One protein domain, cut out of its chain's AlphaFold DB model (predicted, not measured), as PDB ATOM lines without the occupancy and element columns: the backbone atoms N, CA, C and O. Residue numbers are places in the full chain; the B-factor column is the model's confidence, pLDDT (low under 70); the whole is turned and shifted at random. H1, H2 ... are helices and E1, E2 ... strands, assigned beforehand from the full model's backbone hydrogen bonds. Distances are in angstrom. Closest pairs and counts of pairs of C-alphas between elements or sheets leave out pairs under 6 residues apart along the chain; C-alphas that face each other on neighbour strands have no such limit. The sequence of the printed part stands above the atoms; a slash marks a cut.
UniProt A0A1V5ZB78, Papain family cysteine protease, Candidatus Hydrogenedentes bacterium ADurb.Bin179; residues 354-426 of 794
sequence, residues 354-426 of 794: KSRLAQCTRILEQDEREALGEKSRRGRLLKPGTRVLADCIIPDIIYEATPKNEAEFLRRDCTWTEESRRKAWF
ATOM      1  N   LYS A 354      39.838  54.560   6.294       54.06
ATOM      2  CA  LYS A 354      40.281  54.522   7.685       54.06
ATOM      3  C   LYS A 354      39.737  55.671   8.550       54.06
ATOM      4  O   LYS A 354      39.306  55.426   9.675       54.06
ATOM      5  N   SER A 355      39.710  56.907   8.051       51.00
ATOM      6  CA  SER A 355      39.220  58.078   8.798       51.00
ATOM      7  C   SER A 355      37.696  58.101   8.936       51.00
ATOM      8  O   SER A 355      37.192  58.462  10.001       51.00
ATOM      9  N   ARG A 356      36.948  57.674   7.906       55.00
ATOM     10  CA  ARG A 356      35.480  57.520   8.007       55.00
ATOM     11  C   ARG A 356      35.123  56.420   8.999       55.00
ATOM     12  O   ARG A 356      34.222  56.598   9.812       55.00
ATOM     13  N   LEU A 357      35.845  55.303   8.944       65.06
ATOM     14  CA  LEU A 357      35.675  54.199   9.882       65.06
ATOM     15  C   LEU A 357      35.942  54.640  11.318       65.06
ATOM     16  O   LEU A 357      35.128  54.345  12.185       65.06
ATOM     17  N   ALA A 358      37.025  55.379  11.575       66.06
ATOM     18  CA  ALA A 358      37.400  55.808  12.923       66.06
ATOM     19  C   ALA A 358      36.304  56.634  13.620       66.06
ATOM     20  O   ALA A 358      36.009  56.392  14.784       66.06
ATOM     21  N   GLN A 359      35.647  57.551  12.901       60.50
ATOM     22  CA  GLN A 359      34.567  58.387  13.451       60.50
ATOM     23  C   GLN A 359      33.301  57.599  13.809       60.50
ATOM     24  O   GLN A 359      32.515  58.031  14.648       60.50
ATOM     25  N   CYS A 360      33.103  56.451  13.165       63.78
ATOM     26  CA  CYS A 360      31.933  55.602  13.343       63.78
ATOM     27  C   CYS A 360      32.262  54.305  14.081       63.78
ATOM     28  O   CYS A 360      31.395  53.455  14.223       63.78
ATOM     29  N   THR A 361      33.490  54.136  14.567       76.44
ATOM     30  CA  THR A 361      33.908  52.954  15.319       76.44
ATOM     31  C   THR A 361      33.835  53.239  16.817       76.44
ATOM     32  O   THR A 361      34.386  54.232  17.284       76.44
ATOM     33  N   ARG A 362      33.251  52.324  17.597       79.88
ATOM     34  CA  ARG A 362      33.405  52.284  19.062       79.88
ATOM     35  C   ARG A 362      33.643  50.863  19.566       79.88
ATOM     36  O   ARG A 362      33.422  49.895  18.841       79.88
ATOM     37  N   ILE A 363      34.089  50.736  20.811       84.81
ATOM     38  CA  ILE A 363      34.171  49.451  21.517       84.81
ATOM     39  C   ILE A 363      32.904  49.302  22.362       84.81
ATOM     40  O   ILE A 363      32.496  50.247  23.034       84.81
ATOM     41  N   LEU A 364      32.253  48.139  22.302       80.19
ATOM     42  CA  LEU A 364      31.083  47.861  23.135       80.19
ATOM     43  C   LEU A 364      31.470  47.731  24.610       80.19
ATOM     44  O   LEU A 364      32.379  46.977  24.951       80.19
ATOM     45  N   GLU A 365      30.729  48.404  25.484       80.19
ATOM     46  CA  GLU A 365      30.905  48.316  26.942       80.19
ATOM     47  C   GLU A 365      29.969  47.275  27.580       80.19
ATOM     48  O   GLU A 365      30.268  46.720  28.633       80.19
ATOM     49  N   GLN A 366      28.854  46.968  26.915       81.06
ATOM     50  CA  GLN A 366      27.826  46.024  27.356       81.06
ATOM     51  C   GLN A 366      27.363  45.132  26.194       81.06
ATOM     52  O   GLN A 366      27.691  45.385  25.035       81.06
ATOM     53  N   ASP A 367      26.618  44.069  26.506       83.31
ATOM     54  CA  ASP A 367      26.014  43.196  25.494       83.31
ATOM     55  C   ASP A 367      25.011  43.999  24.638       83.31
ATOM     56  O   ASP A 367      23.984  44.456  25.141       83.31
ATOM     57  N   GLU A 368      25.263  44.124  23.335       80.50
ATOM     58  CA  GLU A 368      24.365  44.790  22.379       80.50
ATOM     59  C   GLU A 368      24.066  43.858  21.192       80.50
ATOM     60  O   GLU A 368      24.807  42.913  20.922       80.50
ATOM     61  N   ARG A 369      22.947  44.049  20.482       78.69
ATOM     62  CA  ARG A 369      22.585  43.211  19.320       78.69
ATOM     63  C   ARG A 369      22.781  43.970  18.018       78.69
ATOM     64  O   ARG A 369      22.340  45.105  17.896       78.69
ATOM     65  N   GLU A 370      23.353  43.291  17.031       77.56
ATOM     66  CA  GLU A 370      23.487  43.794  15.662       77.56
ATOM     67  C   GLU A 370      22.097  44.095  15.066       77.56
ATOM     68  O   GLU A 370      21.199  43.242  15.091       77.56
ATOM     69  N   ALA A 371      21.882  45.320  14.578       67.62
ATOM     70  CA  ALA A 371      20.561  45.784  14.152       67.62
ATOM     71  C   ALA A 371      20.248  45.354  12.703       67.62
ATOM     72  O   ALA A 371      20.976  45.682  11.776       67.62
ATOM     73  N   LEU A 372      19.123  44.657  12.489       55.16
ATOM     74  CA  LEU A 372      18.598  44.272  11.163       55.16
ATOM     75  C   LEU A 372      17.215  44.908  10.912       55.16
ATOM     76  O   LEU A 372      16.233  44.209  10.656       55.16
ATOM     77  N   GLY A 373      17.123  46.236  11.035       52.78
ATOM     78  CA  GLY A 373      15.856  46.975  10.922       52.78
ATOM     79  C   GLY A 373      14.930  46.804  12.138       52.78
ATOM     80  O   GLY A 373      15.288  46.135  13.109       52.78
ATOM     81  N   GLU A 374      13.739  47.421  12.096       44.84
ATOM     82  CA  GLU A 374      12.796  47.669  13.219       44.84
ATOM     83  C   GLU A 374      12.246  46.429  13.984       44.84
ATOM     84  O   GLU A 374      11.279  46.522  14.738       44.84
ATOM     85  N   LYS A 375      12.865  45.245  13.889       45.56
ATOM     86  CA  LYS A 375      12.562  44.074  14.734       45.56
ATOM     87  C   LYS A 375      13.842  43.446  15.303       45.56
ATOM     88  O   LYS A 375      14.212  42.323  14.963       45.56
ATOM     89  N   SER A 376      14.480  44.144  16.243       50.47
ATOM     90  CA  SER A 376      15.770  43.813  16.891       50.47
ATOM     91  C   SER A 376      15.821  42.531  17.749       50.47
ATOM     92  O   SER A 376      16.784  42.304  18.478       50.47
ATOM     93  N   ARG A 377      14.838  41.622  17.663       51.12
ATOM     94  CA  ARG A 377      14.855  40.357  18.430       51.12
ATOM     95  C   ARG A 377      15.640  39.217  17.769       51.12
ATOM     96  O   ARG A 377      15.824  38.184  18.402       51.12
ATOM     97  N   ARG A 378      16.098  39.375  16.519       55.66
ATOM     98  CA  ARG A 378      16.831  38.329  15.765       55.66
ATOM     99  C   ARG A 378      18.304  38.642  15.476       55.66
ATOM    100  O   ARG A 378      18.980  37.799  14.899       55.66
ATOM    101  N   GLY A 379      18.798  39.815  15.873       66.88
ATOM    102  CA  GLY A 379      20.198  40.200  15.677       66.88
ATOM    103  C   GLY A 379      21.168  39.331  16.477       66.88
ATOM    104  O   GLY A 379      20.840  38.894  17.588       66.88
ATOM    105  N   ARG A 380      22.363  39.088  15.928       76.75
ATOM    106  CA  ARG A 380      23.463  38.416  16.634       76.75
ATOM    107  C   ARG A 380      23.850  39.244  17.865       76.75
ATOM    108  O   ARG A 380      23.923  40.466  17.785       76.75
ATOM    109  N   LEU A 381      24.041  38.579  19.006       82.56
ATOM    110  CA  LEU A 381      24.483  39.231  20.241       82.56
ATOM    111  C   LEU A 381      25.994  39.480  20.164       82.56
ATOM    112  O   LEU A 381      26.752  38.535  19.955       82.56
ATOM    113  N   LEU A 382      26.404  40.731  20.329       85.88
ATOM    114  CA  LEU A 382      27.790  41.181  20.377       85.88
ATOM    115  C   LEU A 382      28.171  41.423  21.841       85.88
ATOM    116  O   LEU A 382      27.384  41.970  22.613       85.88
ATOM    117  N   LYS A 383      29.361  40.963  22.235       86.56
ATOM    118  CA  LYS A 383      29.841  41.013  23.623       86.56
ATOM    119  C   LYS A 383      30.656  42.288  23.901       86.56
ATOM    120  O   LYS A 383      31.225  42.844  22.958       86.56
ATOM    121  N   PRO A 384      30.780  42.722  25.170       84.81
ATOM    122  CA  PRO A 384      31.715  43.764  25.578       84.81
ATOM    123  C   PRO A 384      33.123  43.518  25.029       84.81
ATOM    124  O   PRO A 384      33.571  42.375  24.945       84.81
ATOM    125  N   GLY A 385      33.816  44.584  24.637       75.81
ATOM    126  CA  GLY A 385      35.127  44.525  23.985       75.81
ATOM    127  C   GLY A 385      35.072  44.322  22.467       75.81
ATOM    128  O   GLY A 385      36.092  44.483  21.800       75.81
ATOM    129  N   THR A 386      33.901  44.023  21.892       86.25
ATOM    130  CA  THR A 386      33.744  43.923  20.432       86.25
ATOM    131  C   THR A 386      33.837  45.310  19.802       86.25
ATOM    132  O   THR A 386      33.126  46.234  20.203       86.25
ATOM    133  N   ARG A 387      34.697  45.458  18.789       85.19
ATOM    134  CA  ARG A 387      34.783  46.670  17.969       85.19
ATOM    135  C   ARG A 387      33.583  46.706  17.019       85.19
ATOM    136  O   ARG A 387      33.373  45.765  16.254       85.19
ATOM    137  N   VAL A 388      32.792  47.771  17.068       84.94
ATOM    138  CA  VAL A 388      31.570  47.933  16.271       84.94
ATOM    139  C   VAL A 388      31.592  49.219  15.467       84.94
ATOM    140  O   VAL A 388      32.202  50.206  15.875       84.94
ATOM    141  N   LEU A 389      30.896  49.201  14.338       79.81
ATOM    142  CA  LEU A 389      30.576  50.370  13.540       79.81
ATOM    143  C   LEU A 389      29.162  50.828  13.893       79.81
ATOM    144  O   LEU A 389      28.214  50.062  13.735       79.81
ATOM    145  N   ALA A 390      29.030  52.062  14.358       74.25
ATOM    146  CA  ALA A 390      27.773  52.712  14.681       74.25
ATOM    147  C   ALA A 390      27.387  53.708  13.581       74.25
ATOM    148  O   ALA A 390      28.226  54.438  13.048       74.25
ATOM    149  N   ASP A 391      26.105  53.743  13.237       67.06
ATOM    150  CA  ASP A 391      25.539  54.791  12.389       67.06
ATOM    151  C   ASP A 391      25.732  56.166  13.064       67.06
ATOM    152  O   ASP A 391      25.386  56.352  14.232       67.06
ATOM    153  N   CYS A 392      26.293  57.142  12.343       59.31
ATOM    154  CA  CYS A 392      26.579  58.469  12.905       59.31
ATOM    155  C   CYS A 392      25.319  59.308  13.179       59.31
ATOM    156  O   CYS A 392      25.411  60.365  13.799       59.31
ATOM    157  N   ILE A 393      24.157  58.873  12.683       54.94
ATOM    158  CA  ILE A 393      22.866  59.551  12.827       54.94
ATOM    159  C   ILE A 393      21.968  58.796  13.814       54.94
ATOM    160  O   ILE A 393      21.239  59.427  14.578       54.94
ATOM    161  N   ILE A 394      22.015  57.458  13.820       61.09
ATOM    162  CA  ILE A 394      21.222  56.600  14.716       61.09
ATOM    163  C   ILE A 394      22.156  55.631  15.463       61.09
ATOM    164  O   ILE A 394      22.288  54.480  15.049       61.09
ATOM    165  N   PRO A 395      22.779  56.052  16.581       66.00
ATOM    166  CA  PRO A 395      23.833  55.289  17.263       66.00
ATOM    167  C   PRO A 395      23.467  53.856  17.690       66.00
ATOM    168  O   PRO A 395      24.362  53.038  17.905       66.00
ATOM    169  N   ASP A 396      22.170  53.546  17.786       69.50
ATOM    170  CA  ASP A 396      21.631  52.220  18.118       69.50
ATOM    171  C   ASP A 396      21.759  51.199  16.969       69.50
ATOM    172  O   ASP A 396      21.622  49.991  17.177       69.50
ATOM    173  N   ILE A 397      21.997  51.658  15.735       71.44
ATOM    174  CA  ILE A 397      22.258  50.782  14.589       71.44
ATOM    175  C   ILE A 397      23.752  50.490  14.556       71.44
ATOM    176  O   ILE A 397      24.554  51.311  14.106       71.44
ATOM    177  N   ILE A 398      24.101  49.294  15.022       76.88
ATOM    178  CA  ILE A 398      25.481  48.832  15.112       76.88
ATOM    179  C   ILE A 398      25.706  47.532  14.341       76.88
ATOM    180  O   ILE A 398      24.843  46.651  14.314       76.88
ATOM    181  N   TYR A 399      26.899  47.409  13.767       81.12
ATOM    182  CA  TYR A 399      27.426  46.196  13.140       81.12
ATOM    183  C   TYR A 399      28.811  45.887  13.700       81.12
ATOM    184  O   TYR A 399      29.549  46.799  14.064       81.12
ATOM    185  N   GLU A 400      29.209  44.617  13.759       86.00
ATOM    186  CA  GLU A 400      30.597  44.291  14.120       86.00
ATOM    187  C   GLU A 400      31.561  44.874  13.070       86.00
ATOM    188  O   GLU A 400      31.308  44.758  11.866       86.00
ATOM    189  N   ALA A 401      32.664  45.490  13.504       82.81
ATOM    190  CA  ALA A 401      33.669  46.117  12.641       82.81
ATOM    191  C   ALA A 401      34.562  45.066  11.957       82.81
ATOM    192  O   ALA A 401      35.766  44.979  12.185       82.81
ATOM    193  N   THR A 402      33.942  44.218  11.139       83.12
ATOM    194  CA  THR A 402      34.625  43.235  10.295       83.12
ATOM    195  C   THR A 402      35.067  43.888   8.983       83.12
ATOM    196  O   THR A 402      34.351  44.764   8.500       83.12
ATOM    197  N   PRO A 403      36.143  43.423   8.316       79.50
ATOM    198  CA  PRO A 403      36.586  43.993   7.035       79.50
ATOM    199  C   PRO A 403      35.481  44.064   5.969       79.50
ATOM    200  O   PRO A 403      35.437  44.983   5.157       79.50
ATOM    201  N   LYS A 404      34.545  43.105   5.995       78.69
ATOM    202  CA  LYS A 404      33.371  43.083   5.117       78.69
ATOM    203  C   LYS A 404      32.409  44.237   5.415       78.69
ATOM    204  O   LYS A 404      32.012  44.939   4.490       78.69
ATOM    205  N   ASN A 405      32.040  44.420   6.683       77.38
ATOM    206  CA  ASN A 405      31.143  45.498   7.092       77.38
ATOM    207  C   ASN A 405      31.830  46.855   6.908       77.38
ATOM    208  O   ASN A 405      31.213  47.771   6.386       77.38
ATOM    209  N   GLU A 406      33.115  46.971   7.241       75.56
ATOM    210  CA  GLU A 406      33.912  48.176   7.005       75.56
ATOM    211  C   GLU A 406      33.898  48.579   5.516       75.56
ATOM    212  O   GLU A 406      33.544  49.709   5.188       75.56
ATOM    213  N   ALA A 407      34.153  47.652   4.588       68.56
ATOM    214  CA  ALA A 407      34.055  47.925   3.150       68.56
ATOM    215  C   ALA A 407      32.625  48.309   2.699       68.56
ATOM    216  O   ALA A 407      32.439  49.135   1.800       68.56
ATOM    217  N   GLU A 408      31.593  47.729   3.318       65.81
ATOM    218  CA  GLU A 408      30.185  48.052   3.049       65.81
ATOM    219  C   GLU A 408      29.788  49.440   3.584       65.81
ATOM    220  O   GLU A 408      29.071  50.173   2.899       65.81
ATOM    221  N   PHE A 409      30.309  49.837   4.749       68.81
ATOM    222  CA  PHE A 409      30.178  51.175   5.335       68.81
ATOM    223  C   PHE A 409      30.692  52.248   4.384       68.81
ATOM    224  O   PHE A 409      30.043  53.262   4.140       68.81
ATOM    225  N   LEU A 410      31.875  52.000   3.828       62.25
ATOM    226  CA  LEU A 410      32.623  52.953   3.021       62.25
ATOM    227  C   LEU A 410      32.010  53.163   1.646       62.25
ATOM    228  O   LEU A 410      31.999  54.288   1.140       62.25
ATOM    229  N   ARG A 411      31.384  52.112   1.108       62.03
ATOM    230  CA  ARG A 411      30.534  52.184  -0.084       62.03
ATOM    231  C   ARG A 411      29.224  52.948   0.127       62.03
ATOM    232  O   ARG A 411      28.628  53.365  -0.864       62.03
ATOM    233  N   ARG A 412      28.731  53.109   1.362       54.84
ATOM    234  CA  ARG A 412      27.426  53.733   1.658       54.84
ATOM    235  C   ARG A 412      27.569  55.172   2.181       54.84
ATOM    236  O   ARG A 412      28.577  55.573   2.763       54.84
ATOM    237  N   ASP A 413      26.531  55.979   1.966       55.22
ATOM    238  CA  ASP A 413      26.397  57.337   2.519       55.22
ATOM    239  C   ASP A 413      26.073  57.260   4.021       55.22
ATOM    240  O   ASP A 413      24.906  57.317   4.392       55.22
ATOM    241  N   CYS A 414      27.098  57.025   4.854       53.22
ATOM    242  CA  CYS A 414      27.167  57.059   6.335       53.22
ATOM    243  C   CYS A 414      25.966  56.519   7.145       53.22
ATOM    244  O   CYS A 414      25.866  56.770   8.340       53.22
ATOM    245  N   THR A 415      25.062  55.778   6.517       59.56
ATOM    246  CA  THR A 415      23.858  55.213   7.114       59.56
ATOM    247  C   THR A 415      23.669  53.810   6.557       59.56
ATOM    248  O   THR A 415      23.747  53.570   5.347       59.56
ATOM    249  N   TRP A 416      23.513  52.851   7.465       58.28
ATOM    250  CA  TRP A 416      23.739  51.433   7.169       58.28
ATOM    251  C   TRP A 416      22.597  50.761   6.427       58.28
ATOM    252  O   TRP A 416      22.819  49.825   5.655       58.28
ATOM    253  N   THR A 417      21.385  51.262   6.632       68.81
ATOM    254  CA  THR A 417      20.182  50.747   5.989       68.81
ATOM    255  C   THR A 417      19.653  51.764   4.984       68.81
ATOM    256  O   THR A 417      19.766  52.976   5.181       68.81
ATOM    257  N   GLU A 418      19.049  51.282   3.899       69.06
ATOM    258  CA  GLU A 418      18.332  52.134   2.942       69.06
ATOM    259  C   GLU A 418      17.242  52.964   3.639       69.06
ATOM    260  O   GLU A 418      17.029  54.131   3.321       69.06
ATOM    261  N   GLU A 419      16.617  52.391   4.666       72.94
ATOM    262  CA  GLU A 419      15.628  53.068   5.492       72.94
ATOM    263  C   GLU A 419      16.225  54.245   6.286       72.94
ATOM    264  O   GLU A 419      15.634  55.327   6.311       72.94
ATOM    265  N   SER A 420      17.406  54.072   6.886       67.00
ATOM    266  CA  SER A 420      18.143  55.134   7.586       67.00
ATOM    267  C   SER A 420      18.601  56.225   6.620       67.00
ATOM    268  O   SER A 420      18.406  57.408   6.902       67.00
ATOM    269  N   ARG A 421      19.123  55.843   5.444       70.50
ATOM    270  CA  ARG A 421      19.484  56.775   4.356       70.50
ATOM    271  C   ARG A 421      18.290  57.632   3.960       70.50
ATOM    272  O   ARG A 421      18.391  58.856   3.877       70.50
ATOM    273  N   ARG A 422      17.134  56.990   3.782       76.00
ATOM    274  CA  ARG A 422      15.872  57.648   3.453       76.00
ATOM    275  C   ARG A 422      15.431  58.600   4.566       76.00
ATOM    276  O   ARG A 422      15.112  59.742   4.269       76.00
ATOM    277  N   LYS A 423      15.467  58.178   5.836       75.00
ATOM    278  CA  LYS A 423      15.125  59.021   7.001       75.00
ATOM    279  C   LYS A 423      16.052  60.246   7.134       75.00
ATOM    280  O   LYS A 423      15.590  61.301   7.559       75.00
ATOM    281  N   ALA A 424      17.327  60.125   6.757       72.06
ATOM    282  CA  ALA A 424      18.303  61.213   6.832       72.06
ATOM    283  C   ALA A 424      18.118  62.279   5.738       72.06
ATOM    284  O   ALA A 424      18.293  63.467   6.009       72.06
ATOM    285  N   TRP A 425      17.773  61.872   4.515       77.19
ATOM    286  CA  TRP A 425      17.578  62.784   3.379       77.19
ATOM    287  C   TRP A 425      16.146  63.302   3.244       77.19
ATOM    288  O   TRP A 425      15.933  64.418   2.775       77.19
ATOM    289  N   PHE A 426      15.167  62.515   3.683       85.75
ATOM    290  CA  PHE A 426      13.749  62.810   3.548       85.75
ATOM    291  C   PHE A 426      13.097  62.905   4.925       85.75
ATOM    292  O   PHE A 426      12.408  61.990   5.387       85.75
TER     293      PHE A 426
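What this domain is: This is residues 354 to 426 of the 794 residues of the protein "Papain family cysteine protease" of Candidatus Hydrogenedentes bacterium ADurb.Bin179 (UniProt A0A1V5ZB78). A small antiparallel sheet of three short strands lies near the middle, with H1 and H2 meeting nearly at right angles and grazing it, while H3 lies off to one end. Between E1 and E2 a long loop, residues 364 to 386, swings away and folds back. The 73 printed residues hold, in order, H1 E1 E2 E3 H2 H3, with 34 residues, under half, in named elements; the class is mixed, helices and strands. The sheet order is E1 - E2 - E3, a meander, each strand the antiparallel neighbour of the one before. It is compact, with a radius of gyration of the C-alphas of 11.7 A and spans of 33 by 30 by 18 A.

How they stand to each other: Start at E2, residues 387 to 390, the inner strand. With E1, residues 361 to 363, it forms a hairpin; look at N 362 and O 388, within hydrogen-bond range at 2.9 A. With E3, residues 398 to 400, it forms another, where N 389 and O 399 are 2.8 A apart. H1, residues 354 to 360, and H2, residues 403 to 411, each only graze the sheet. They touch, about perpendicular at 89 degrees; their closest C-alphas, Leu 357 and Glu 406, are 6.9 A apart. H3, residues 418 to 425, is apart from H1 and H2 and not on the sheet. Every O i to N i+4 pair is within hydrogen-bond range in H2 and H3, and 2 of 3 in H1.

Where its parts are: Find C-alpha 354 at (40.281, 54.522, 7.685); from there H1 runs 10.1 A. E1 follows, 7.1 A long, then E2, 9.8 A, and E3, 6.9 A. H2 covers 12.4 A, and H3 runs 10.7 A to C-alpha 425 at (17.578, 62.784, 3.379).

The domain as a whole: The farthest C-alphas, Gly 385 and Phe 426, are 34.8 A apart. The printed part has no cut, and the link from E1 to E2 is long. Mean pLDDT of the printed part is 70.2, and 35 residues are under 70, among them 354 to 360 and 407 to 418.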